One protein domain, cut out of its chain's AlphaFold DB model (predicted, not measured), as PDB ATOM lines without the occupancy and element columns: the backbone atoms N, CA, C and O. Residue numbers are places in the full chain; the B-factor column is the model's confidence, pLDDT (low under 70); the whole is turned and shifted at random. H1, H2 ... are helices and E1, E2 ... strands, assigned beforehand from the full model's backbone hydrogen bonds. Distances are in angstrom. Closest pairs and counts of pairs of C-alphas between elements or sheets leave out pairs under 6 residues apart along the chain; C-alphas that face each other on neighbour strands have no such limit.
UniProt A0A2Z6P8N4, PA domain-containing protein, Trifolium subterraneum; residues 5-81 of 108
ATOM      1  N   PRO A   5      13.008 -10.781  16.714       60.00
ATOM      2  CA  PRO A   5      14.214  -9.986  16.986       60.00
ATOM      3  C   PRO A   5      14.018  -8.884  18.042       60.00
ATOM      4  O   PRO A   5      14.945  -8.598  18.796       60.00
ATOM      5  N   MET A   6      12.816  -8.308  18.176       55.19
ATOM      6  CA  MET A   6      12.539  -7.272  19.190       55.19
ATOM      7  C   MET A   6      12.599  -7.824  20.621       55.19
ATOM      8  O   MET A   6      13.026  -7.120  21.536       55.19
ATOM      9  N   ARG A   7      12.229  -9.099  20.823       56.50
ATOM     10  CA  ARG A   7      12.307  -9.761  22.139       56.50
ATOM     11  C   ARG A   7      13.744  -9.948  22.625       56.50
ATOM     12  O   ARG A   7      13.953 -10.042  23.828       56.50
ATOM     13  N   GLN A   8      14.725  -9.976  21.724       67.31
ATOM     14  CA  GLN A   8      16.132 -10.117  22.103       67.31
ATOM     15  C   GLN A   8      16.775  -8.778  22.503       67.31
ATOM     16  O   GLN A   8      17.752  -8.783  23.252       67.31
ATOM     17  N   ILE A   9      16.235  -7.647  22.026       83.25
ATOM     18  CA  ILE A   9      16.761  -6.293  22.283       83.25
ATOM     19  C   ILE A   9      16.356  -5.791  23.672       83.25
ATOM     20  O   ILE A   9      17.160  -5.145  24.348       83.25
ATOM     21  N   VAL A  10      15.122  -6.084  24.099       89.88
ATOM     22  CA  VAL A  10      14.607  -5.692  25.417       89.88
ATOM     23  C   VAL A  10      14.626  -6.892  26.360       89.88
ATOM     24  O   VAL A  10      13.823  -7.813  26.225       89.88
ATOM     25  N   MET A  11      15.524  -6.864  27.339       90.56
ATOM     26  CA  MET A  11      15.567  -7.835  28.430       90.56
ATOM     27  C   MET A  11      14.565  -7.410  29.503       90.56
ATOM     28  O   MET A  11      14.575  -6.261  29.933       90.56
ATOM     29  N   ARG A  12      13.676  -8.314  29.919       89.81
ATOM     30  CA  ARG A  12      12.676  -8.019  30.946       89.81
ATOM     31  C   ARG A  12      12.993  -8.766  32.229       89.81
ATOM     32  O   ARG A  12      13.084  -9.989  32.209       89.81
ATOM     33  N   GLU A  13      13.043  -8.024  33.323       88.56
ATOM     34  CA  GLU A  13      13.116  -8.536  34.687       88.56
ATOM     35  C   GLU A  13      11.978  -7.909  35.499       88.56
ATOM     36  O   GLU A  13      11.496  -6.827  35.161       88.56
ATOM     37  N   ARG A  14      11.489  -8.562  36.559       88.81
ATOM     38  CA  ARG A  14      10.413  -7.961  37.368       88.81
ATOM     39  C   ARG A  14      10.906  -6.709  38.097       88.81
ATOM     40  O   ARG A  14      10.172  -5.731  38.192       88.81
ATOM     41  N   LEU A  15      12.129  -6.759  38.626       90.62
ATOM     42  CA  LEU A  15      12.757  -5.689  39.400       90.62
ATOM     43  C   LEU A  15      14.237  -5.565  39.057       90.62
ATOM     44  O   LEU A  15      14.914  -6.578  38.958       90.62
ATOM     45  N   CYS A  16      14.748  -4.339  38.967       93.75
ATOM     46  CA  CYS A  16      16.161  -4.074  38.690       93.75
ATOM     47  C   CYS A  16      16.929  -3.706  39.970       93.75
ATOM     48  O   CYS A  16      17.599  -2.682  40.024       93.75
ATOM     49  N   ARG A  17      16.797  -4.489  41.046       93.19
ATOM     50  CA  ARG A  17      17.479  -4.181  42.316       93.19
ATOM     51  C   ARG A  17      18.994  -4.395  42.197       93.19
ATOM     52  O   ARG A  17      19.401  -5.277  41.439       93.19
ATOM     53  N   PRO A  18      19.812  -3.703  43.006       93.19
ATOM     54  CA  PRO A  18      21.246  -3.967  43.075       93.19
ATOM     55  C   PRO A  18      21.570  -5.462  43.222       93.19
ATOM     56  O   PRO A  18      21.004  -6.134  44.089       93.19
ATOM     57  N   GLY A  19      22.457  -5.973  42.367       92.50
ATOM     58  CA  GLY A  19      22.902  -7.368  42.345       92.50
ATOM     59  C   GLY A  19      21.895  -8.383  41.795       92.50
ATOM     60  O   GLY A  19      22.102  -9.582  41.976       92.50
ATOM     61  N   THR A  20      20.799  -7.949  41.162       92.69
ATOM     62  CA  THR A  20      19.784  -8.874  40.611       92.69
ATOM     63  C   THR A  20      19.885  -9.083  39.107       92.69
ATOM     64  O   THR A  20      19.312 -10.047  38.598       92.69
ATOM     65  N   LEU A  21      20.614  -8.224  38.387       95.06
ATOM     66  CA  LEU A  21      20.765  -8.357  36.946       95.06
ATOM     67  C   LEU A  21      21.981  -9.216  36.596       95.06
ATOM     68  O   LEU A  21      23.101  -8.944  37.012       95.06
ATOM     69  N   ASP A  22      21.759 -10.230  35.762       95.06
ATOM     70  CA  ASP A  22      22.821 -11.047  35.174       95.06
ATOM     71  C   ASP A  22      23.485 -10.286  34.007       95.06
ATOM     72  O   ASP A  22      22.853 -10.116  32.949       95.06
ATOM     73  N   PRO A  23      24.755  -9.850  34.136       95.69
ATOM     74  CA  PRO A  23      25.418  -9.059  33.104       95.69
ATOM     75  C   PRO A  23      25.520  -9.793  31.765       95.69
ATOM     76  O   PRO A  23      25.470  -9.160  30.711       95.69
ATOM     77  N   SER A  24      25.598 -11.131  31.771       95.00
ATOM     78  CA  SER A  24      25.670 -11.927  30.536       95.00
ATOM     79  C   SER A  24      24.395 -11.810  29.691       95.00
ATOM     80  O   SER A  24      24.439 -11.925  28.465       95.00
ATOM     81  N   LYS A  25      23.255 -11.522  30.334       91.75
ATOM     82  CA  LYS A  25      21.948 -11.387  29.682       91.75
ATOM     83  C   LYS A  25      21.611  -9.948  29.316       91.75
ATOM     84  O   LYS A  25      20.873  -9.758  28.346       91.75
ATOM     85  N   VAL A  26      22.117  -8.981  30.084       95.31
ATOM     86  CA  VAL A  26      21.773  -7.549  29.999       95.31
ATOM     87  C   VAL A  26      22.740  -6.749  29.128       95.31
ATOM     88  O   VAL A  26      22.322  -5.778  28.491       95.31
ATOM     89  N   LYS A  27      24.015  -7.147  29.055       95.88
ATOM     90  CA  LYS A  27      25.048  -6.380  28.355       95.88
ATOM     91  C   LYS A  27      24.652  -6.060  26.910       95.88
ATOM     92  O   LYS A  27      24.363  -6.950  26.114       95.88
ATOM     93  N   GLY A  28      24.666  -4.769  26.575       95.56
ATOM     94  CA  GLY A  28      24.351  -4.265  25.235       95.56
ATOM     95  C   GLY A  28      22.856  -4.133  24.916       95.56
ATOM     96  O   GLY A  28      22.523  -3.759  23.795       95.56
ATOM     97  N   LYS A  29      21.962  -4.412  25.870       95.06
ATOM     98  CA  LYS A  29      20.505  -4.395  25.671       95.06
ATOM     99  C   LYS A  29      19.822  -3.251  26.407       95.06
ATOM    100  O   LYS A  29      20.429  -2.558  27.223       95.06
ATOM    101  N   ILE A  30      18.534  -3.077  26.125       95.12
ATOM    102  CA  ILE A  30      17.635  -2.257  26.938       95.12
ATOM    103  C   ILE A  30      17.024  -3.169  28.005       95.12
ATOM    104  O   ILE A  30      16.523  -4.240  27.668       95.12
ATOM    105  N   VAL A  31      17.045  -2.766  29.273       95.38
ATOM    106  CA  VAL A  31      16.367  -3.506  30.347       95.38
ATOM    107  C   VAL A  31      14.993  -2.905  30.625       95.38
ATOM    108  O   VAL A  31      14.813  -1.695  30.552       95.38
ATOM    109  N   ALA A  32      14.009  -3.738  30.937       93.19
ATOM    110  CA  ALA A  32      12.678  -3.320  31.342       93.19
ATOM    111  C   ALA A  32      12.314  -3.957  32.681       93.19
ATOM    112  O   ALA A  32      12.373  -5.181  32.802       93.19
ATOM    113  N   CYS A  33      11.892  -3.144  33.648       92.12
ATOM    114  CA  CYS A  33      11.436  -3.610  34.957       92.12
ATOM    115  C   CYS A  33      10.356  -2.709  35.547       92.12
ATOM    116  O   CYS A  33      10.116  -1.601  35.063       92.12
ATOM    117  N   ASP A  34       9.670  -3.212  36.569       91.50
ATOM    118  CA  ASP A  34       8.680  -2.442  37.311       91.50
ATOM    119  C   ASP A  34       9.378  -1.657  38.421       91.50
ATOM    120  O   ASP A  34      10.224  -2.204  39.126       91.50
ATOM    121  N   ARG A  35       8.979  -0.399  38.623       89.25
ATOM    122  CA  ARG A  35       9.546   0.475  39.653       89.25
ATOM    123  C   ARG A  35       9.385  -0.145  41.027       89.25
ATOM    124  O   ARG A  35       8.282  -0.544  41.416       89.25
ATOM    125  N   GLU A  36      10.455  -0.160  41.808       87.06
ATOM    126  CA  GLU A  36      10.372  -0.562  43.201       87.06
ATOM    127  C   GLU A  36      10.122   0.619  44.155       87.06
ATOM    128  O   GLU A  36      11.035   1.316  44.594       87.06
ATOM    129  N   GLY A  37       8.868   0.803  44.574       81.50
ATOM    130  CA  GLY A  37       8.518   1.887  45.501       81.50
ATOM    131  C   GLY A  37       8.696   3.265  44.852       81.50
ATOM    132  O   GLY A  37       8.476   3.401  43.654       81.50
ATOM    133  N   ASN A  38       9.059   4.284  45.637       71.88
ATOM    134  CA  ASN A  38       9.102   5.682  45.169       71.88
ATOM    135  C   ASN A  38      10.504   6.317  45.165       71.88
ATOM    136  O   ASN A  38      10.637   7.447  44.723       71.88
ATOM    137  N   ILE A  39      11.529   5.645  45.706       66.44
ATOM    138  CA  ILE A  39      12.863   6.247  45.942       66.44
ATOM    139  C   ILE A  39      13.985   5.425  45.275       66.44
ATOM    140  O   ILE A  39      15.134   5.851  45.205       66.44
ATOM    141  N   LYS A  40      13.686   4.223  44.767       80.44
ATOM    142  CA  LYS A  40      14.720   3.264  44.338       80.44
ATOM    143  C   LYS A  40      15.085   3.341  42.854       80.44
ATOM    144  O   LYS A  40      16.051   2.709  42.448       80.44
ATOM    145  N   SER A  41      14.380   4.146  42.074       83.00
ATOM    146  CA  SER A  41      14.563   4.351  40.629       83.00
ATOM    147  C   SER A  41      15.996   4.715  40.215       83.00
ATOM    148  O   SER A  41      16.492   4.238  39.189       83.00
ATOM    149  N   VAL A  42      16.698   5.507  41.031       91.50
ATOM    150  CA  VAL A  42      18.117   5.841  40.821       91.50
ATOM    151  C   VAL A  42      18.981   4.588  40.943       91.50
ATOM    152  O   VAL A  42      19.751   4.282  40.034       91.50
ATOM    153  N   ALA A  43      18.814   3.833  42.033       93.31
ATOM    154  CA  ALA A  43      19.559   2.602  42.284       93.31
ATOM    155  C   ALA A  43      19.262   1.526  41.227       93.31
ATOM    156  O   ALA A  43      20.170   0.813  40.812       93.31
ATOM    157  N   GLU A  44      18.019   1.455  40.745       94.06
ATOM    158  CA  GLU A  44      17.623   0.545  39.668       94.06
ATOM    159  C   GLU A  44      18.316   0.883  38.342       94.06
ATOM    160  O   GLU A  44      18.812  -0.003  37.643       94.06
ATOM    161  N   SER A  45      18.420   2.176  38.017       94.88
ATOM    162  CA  SER A  45      19.197   2.610  36.853       94.88
ATOM    163  C   SER A  45      20.701   2.387  37.046       94.88
ATOM    164  O   SER A  45      21.385   1.973  36.115       94.88
ATOM    165  N   GLN A  46      21.230   2.579  38.255       96.50
ATOM    166  CA  GLN A  46      22.640   2.314  38.533       96.50
ATOM    167  C   GLN A  46      22.980   0.833  38.326       96.50
ATOM    168  O   GLN A  46      23.965   0.537  37.656       96.50
ATOM    169  N   GLU A  47      22.148  -0.083  38.827       96.75
ATOM    170  CA  GLU A  47      22.302  -1.524  38.602       96.75
ATOM    171  C   GLU A  47      22.299  -1.862  37.107       96.75
ATOM    172  O   GLU A  47      23.191  -2.554  36.619       96.75
ATOM    173  N   ALA A  48      21.325  -1.338  36.356       96.62
ATOM    174  CA  ALA A  48      21.241  -1.549  34.914       96.62
ATOM    175  C   ALA A  48      22.505  -1.070  34.185       96.62
ATOM    176  O   ALA A  48      23.026  -1.775  33.316       96.62
ATOM    177  N   SER A  49      23.024   0.100  34.561       97.38
ATOM    178  CA  SER A  49      24.274   0.639  34.021       97.38
ATOM    179  C   SER A  49      25.455  -0.282  34.343       97.38
ATOM    180  O   SER A  49      26.184  -0.692  33.437       97.38
ATOM    181  N   SER A  50      25.591  -0.683  35.609       97.88
ATOM    182  CA  SER A  50      26.658  -1.565  36.091       97.88
ATOM    183  C   SER A  50      26.617  -2.960  35.449       97.88
ATOM    184  O   SER A  50      27.668  -3.527  35.158       97.88
ATOM    185  N   ALA A  51      25.428  -3.484  35.137       97.38
ATOM    186  CA  ALA A  51      25.239  -4.738  34.402       97.38
ATOM    187  C   ALA A  51      25.502  -4.614  32.882       97.38
ATOM    188  O   ALA A  51      25.464  -5.610  32.154       97.38
ATOM    189  N   GLY A  52      25.787  -3.406  32.380       96.88
ATOM    190  CA  GLY A  52      26.142  -3.145  30.986       96.88
ATOM    191  C   GLY A  52      24.957  -2.867  30.056       96.88
ATOM    192  O   GLY A  52      25.101  -3.015  28.836       96.88
ATOM    193  N   ALA A  53      23.796  -2.482  30.594       97.38
ATOM    194  CA  ALA A  53      22.659  -2.049  29.786       97.38
ATOM    195  C   ALA A  53      22.978  -0.758  29.013       97.38
ATOM    196  O   ALA A  53      23.797   0.068  29.419       97.38
ATOM    197  N   LYS A  54      22.292  -0.564  27.886       96.94
ATOM    198  CA  LYS A  54      22.356   0.658  27.066       96.94
ATOM    199  C   LYS A  54      21.162   1.587  27.270       96.94
ATOM    200  O   LYS A  54      21.225   2.745  26.876       96.94
ATOM    201  N   GLY A  55      20.086   1.083  27.868       95.56
ATOM    202  CA  GLY A  55      18.837   1.805  28.078       95.56
ATOM    203  C   GLY A  55      17.986   1.119  29.143       95.56
ATOM    204  O   GLY A  55      18.168  -0.073  29.403       95.56
ATOM    205  N   MET A  56      17.041   1.854  29.726       94.75
ATOM    206  CA  MET A  56      16.101   1.322  30.713       94.75
ATOM    207  C   MET A  56      14.659   1.770  30.435       94.75
ATOM    208  O   MET A  56      14.398   2.929  30.115       94.75
ATOM    209  N   LEU A  57      13.715   0.842  30.581       93.06
ATOM    210  CA  LEU A  57      12.278   1.090  30.628       93.06
ATOM    211  C   LEU A  57      11.792   0.824  32.055       93.06
ATOM    212  O   LEU A  57      11.767  -0.329  32.492       93.06
ATOM    213  N   LEU A  58      11.376   1.869  32.765       91.50
ATOM    214  CA  LEU A  58      10.897   1.741  34.140       91.50
ATOM    215  C   LEU A  58       9.373   1.845  34.178       91.50
ATOM    216  O   LEU A  58       8.805   2.901  33.917       91.50
ATOM    217  N   SER A  59       8.694   0.737  34.459       91.25
ATOM    218  CA  SER A  59       7.230   0.682  34.455       91.25
ATOM    219  C   SER A  59       6.662   1.090  35.807       91.25
ATOM    220  O   SER A  59       7.064   0.565  36.843       91.25
ATOM    221  N   ASN A  60       5.692   2.000  35.812       88.50
ATOM    222  CA  ASN A  60       4.957   2.339  37.025       88.50
ATOM    223  C   ASN A  60       4.198   1.123  37.560       88.50
ATOM    224  O   ASN A  60       3.629   0.337  36.795       88.50
ATOM    225  N   ARG A  61       4.119   1.019  38.887       85.50
ATOM    226  CA  ARG A  61       3.179   0.118  39.551       85.50
ATOM    227  C   ARG A  61       1.824   0.814  39.727       85.50
ATOM    228  O   ARG A  61       1.729   2.029  39.530       85.50
ATOM    229  N   PRO A  62       0.765   0.079  40.108       84.88
ATOM    230  CA  PRO A  62      -0.573   0.652  40.253       84.88
ATOM    231  C   PRO A  62      -0.627   1.852  41.195       84.88
ATOM    232  O   PRO A  62      -1.384   2.782  40.947       84.88
ATOM    233  N   GLN A  63       0.219   1.875  42.230       82.44
ATOM    234  CA  GLN A  63       0.283   2.985  43.181       82.44
ATOM    235  C   GLN A  63       0.705   4.305  42.519       82.44
ATOM    236  O   GLN A  63       0.281   5.364  42.969       82.44
ATOM    237  N   GLN A  64       1.522   4.261  41.460       83.31
ATOM    238  CA  GLN A  64       1.921   5.453  40.701       83.31
ATOM    239  C   GLN A  64       1.065   5.681  39.447       83.31
ATOM    240  O   GLN A  64       1.176   6.732  38.819       83.31
ATOM    241  N   GLY A  65       0.229   4.714  39.055       85.56
ATOM    242  CA  GLY A  65      -0.679   4.818  37.914       85.56
ATOM    243  C   GLY A  65      -0.001   5.349  36.643       85.56
ATOM    244  O   GLY A  65       1.010   4.814  36.172       85.56
ATOM    245  N   LYS A  66      -0.556   6.433  36.088       87.19
ATOM    246  CA  LYS A  66      -0.076   7.089  34.856       87.19
ATOM    247  C   LYS A  66       0.850   8.287  35.119       87.19
ATOM    248  O   LYS A  66       1.177   9.015  34.188       87.19
ATOM    249  N   THR A  67       1.276   8.491  36.364       83.06
ATOM    250  CA  THR A  67       2.090   9.643  36.756       83.06
ATOM    251  C   THR A  67       3.473   9.594  36.112       83.06
ATOM    252  O   THR A  67       4.170   8.580  36.184       83.06
ATOM    253  N   SER A  68       3.887  10.706  35.508       82.06
ATOM    254  CA  SER A  68       5.267  10.902  35.069       82.06
ATOM    255  C   SER A  68       6.075  11.478  36.228       82.06
ATOM    256  O   SER A  68       5.714  12.527  36.761       82.06
ATOM    257  N   LEU A  69       7.133  10.784  36.643       76.75
ATOM    258  CA  LEU A  69       8.019  11.248  37.708       76.75
ATOM    259  C   LEU A  69       9.308  11.795  37.091       76.75
ATOM    260  O   LEU A  69       9.927  11.136  36.257       76.75
ATOM    261  N   ALA A  70       9.717  12.987  37.520       81.56
ATOM    262  CA  ALA A  70      10.992  13.591  37.145       81.56
ATOM    263  C   ALA A  70      12.124  13.024  38.022       81.56
ATOM    264  O   ALA A  70      12.671  13.715  38.878       81.56
ATOM    265  N   GLU A  71      12.424  11.736  37.855       81.25
ATOM    266  CA  GLU A  71      13.478  11.054  38.611       81.25
ATOM    267  C   GLU A  71      14.822  11.110  37.867       81.25
ATOM    268  O   GLU A  71      14.858  10.922  36.646       81.25
ATOM    269  N   PRO A  72      15.943  11.345  38.570       88.06
ATOM    270  CA  PRO A  72      17.259  11.234  37.960       88.06
ATOM    271  C   PRO A  72      17.600   9.764  37.675       88.06
ATOM    272  O   PRO A  72      17.301   8.874  38.469       88.06
ATOM    273  N   HIS A  73      18.273   9.507  36.554       91.81
ATOM    274  CA  HIS A  73      18.731   8.171  36.171       91.81
ATOM    275  C   HIS A  73      20.166   8.217  35.639       91.81
ATOM    276  O   HIS A  73      20.558   9.173  34.973       91.81
ATOM    277  N   VAL A  74      20.941   7.169  35.928       94.94
ATOM    278  CA  VAL A  74      22.375   7.077  35.580       94.94
ATOM    279  C   VAL A  74      22.595   6.776  34.093       94.94
ATOM    280  O   VAL A  74      23.629   7.115  33.522       94.94
ATOM    281  N   LEU A  75      21.609   6.161  33.446       95.00
ATOM    282  CA  LEU A  75      21.563   5.958  32.001       95.00
ATOM    283  C   LEU A  75      20.245   6.486  31.435       95.00
ATOM    284  O   LEU A  75      19.307   6.772  32.181       95.00
ATOM    285  N   SER A  76      20.151   6.551  30.106       95.19
ATOM    286  CA  SER A  76      18.908   6.884  29.413       95.19
ATOM    287  C   SER A  76      17.775   5.958  29.863       95.19
ATOM    288  O   SER A  76      17.784   4.752  29.598       95.19
ATOM    289  N   CYS A  77      16.799   6.544  30.548       92.56
ATOM    290  CA  CYS A  77      15.660   5.852  31.119       92.56
ATOM    291  C   CYS A  77      14.381   6.583  30.727       92.56
ATOM    292  O   CYS A  77      14.314   7.812  30.777       92.56
ATOM    293  N   VAL A  78      13.365   5.821  30.345       91.44
ATOM    294  CA  VAL A  78      12.017   6.342  30.118       91.44
ATOM    295  C   VAL A  78      11.045   5.621  31.035       91.44
ATOM    296  O   VAL A  78      11.001   4.389  31.100       91.44
ATOM    297  N   THR A  79      10.242   6.413  31.742       88.88
ATOM    298  CA  THR A  79       9.152   5.881  32.552       88.88
ATOM    299  C   THR A  79       8.011   5.454  31.635       88.88
ATOM    300  O   THR A  79       7.554   6.218  30.784       88.88
ATOM    301  N   ARG A  80       7.520   4.231  31.828       87.19
ATOM    302  CA  ARG A  80       6.316   3.722  31.179       87.19
ATOM    303  C   ARG A  80       5.148   3.796  32.172       87.19
ATOM    304  O   ARG A  80       5.191   3.103  33.190       87.19
ATOM    305  N   PRO A  81       4.085   4.571  31.892       84.00
ATOM    306  CA  PRO A  81       2.904   4.589  32.746       84.00
ATOM    307  C   PRO A  81       2.247   3.207  32.775       84.00
ATOM    308  O   PRO A  81       2.319   2.444  31.801       84.00
TER     309      PRO A  81
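What this domain is: This is residues 5 to 81 of the 108 residues of the protein "PA domain-containing protein" of Trifolium subterraneum (UniProt A0A2Z6P8N4). Picture a small twisted wall of four parallel strands, with the helix H3 over one face and no named helix over the other. The short helix H2 only grazes the sheet, the five-residue H1 lies at the far end of E1, and the long link of residues 60 to 76 loops from E3 round to E4. The printed part has 77 residues, with three named helices and four named strands that follow along the chain as H1, E1, H2, E2, H3, E3, E4, and the sheet's order is E1, E2, E3, E4, all parallel. The class is mixed, helices and strands, with 36 residues, under half, in named elements. The whole is compact, with a radius of gyration of the C-alphas of 11.4 A and spans of 32 by 25 by 19 A.

How they stand to each other: Start at H1, residues 5 to 9, which is not on the sheet and is joined by a tight link to E1, residues 10 to 12, an edge strand. H2, residues 23 to 26, grazes the sheet with residues 25 to 26. Look next at E2, residues 30 to 34: it is parallel to E1 at 30 degrees, and N 11 and O 30 are 2.8 A apart, within hydrogen-bond range. H3, residues 41 to 50, is on the sheet at a height of 9.6 A, over E2 and E3, the latter being residues 55 to 59. On the local plane H3 and E3 stand at 31 degrees, only just slantwise; their closest C-alphas are those of Ser 45 and Met 56, 7.0 A apart. E2 and E3 are parallel at 19 degrees, with N 57 and O 31 at 2.8 A. The last strand, E4, residues 77 to 80, is parallel to E3 at 26 degrees, with N 80 and O 58 at 2.8 A. E1, H2, E2 and E2, H3, E3 are strand-helix-strand units, two parallel neighbour strands with a helix between, each with a right-handed crossover. H2 and H3 are close but not clearly touching: the closest C-alphas, of Val 26 and Ala 48, are 7.8 A apart. H1 and H3 are apart. In H3 every O i to N i+4 pair is within hydrogen-bond range; in H1 0 of 1 is, beside 2 of 2 O i to N i+3 pairs, and H2 is too short for an O i to N i+4 pair.

Where its parts are: Find C-alpha 5 at (14.214, -9.986, 16.986), where H1 begins; it is 6.9 A long, E1 6.3 A and H2 5.0 A. E2 runs 13.7 A. Find C-alpha 41 at (14.563, 4.351, 40.629); from there H3 runs 14.2 A. E3 runs 13.3 A, and E4 runs 9.6 A to C-alpha 80 at (6.316, 3.722, 31.179).

The domain as a whole: The C-alphas farthest apart, of Pro 5 and Ile 39, are 33.2 A from each other. The printed part has no cut, and the link from E3 to E4 is long. Mean pLDDT of the printed part is 88.7; residues 5 to 8 and 39 are under 70.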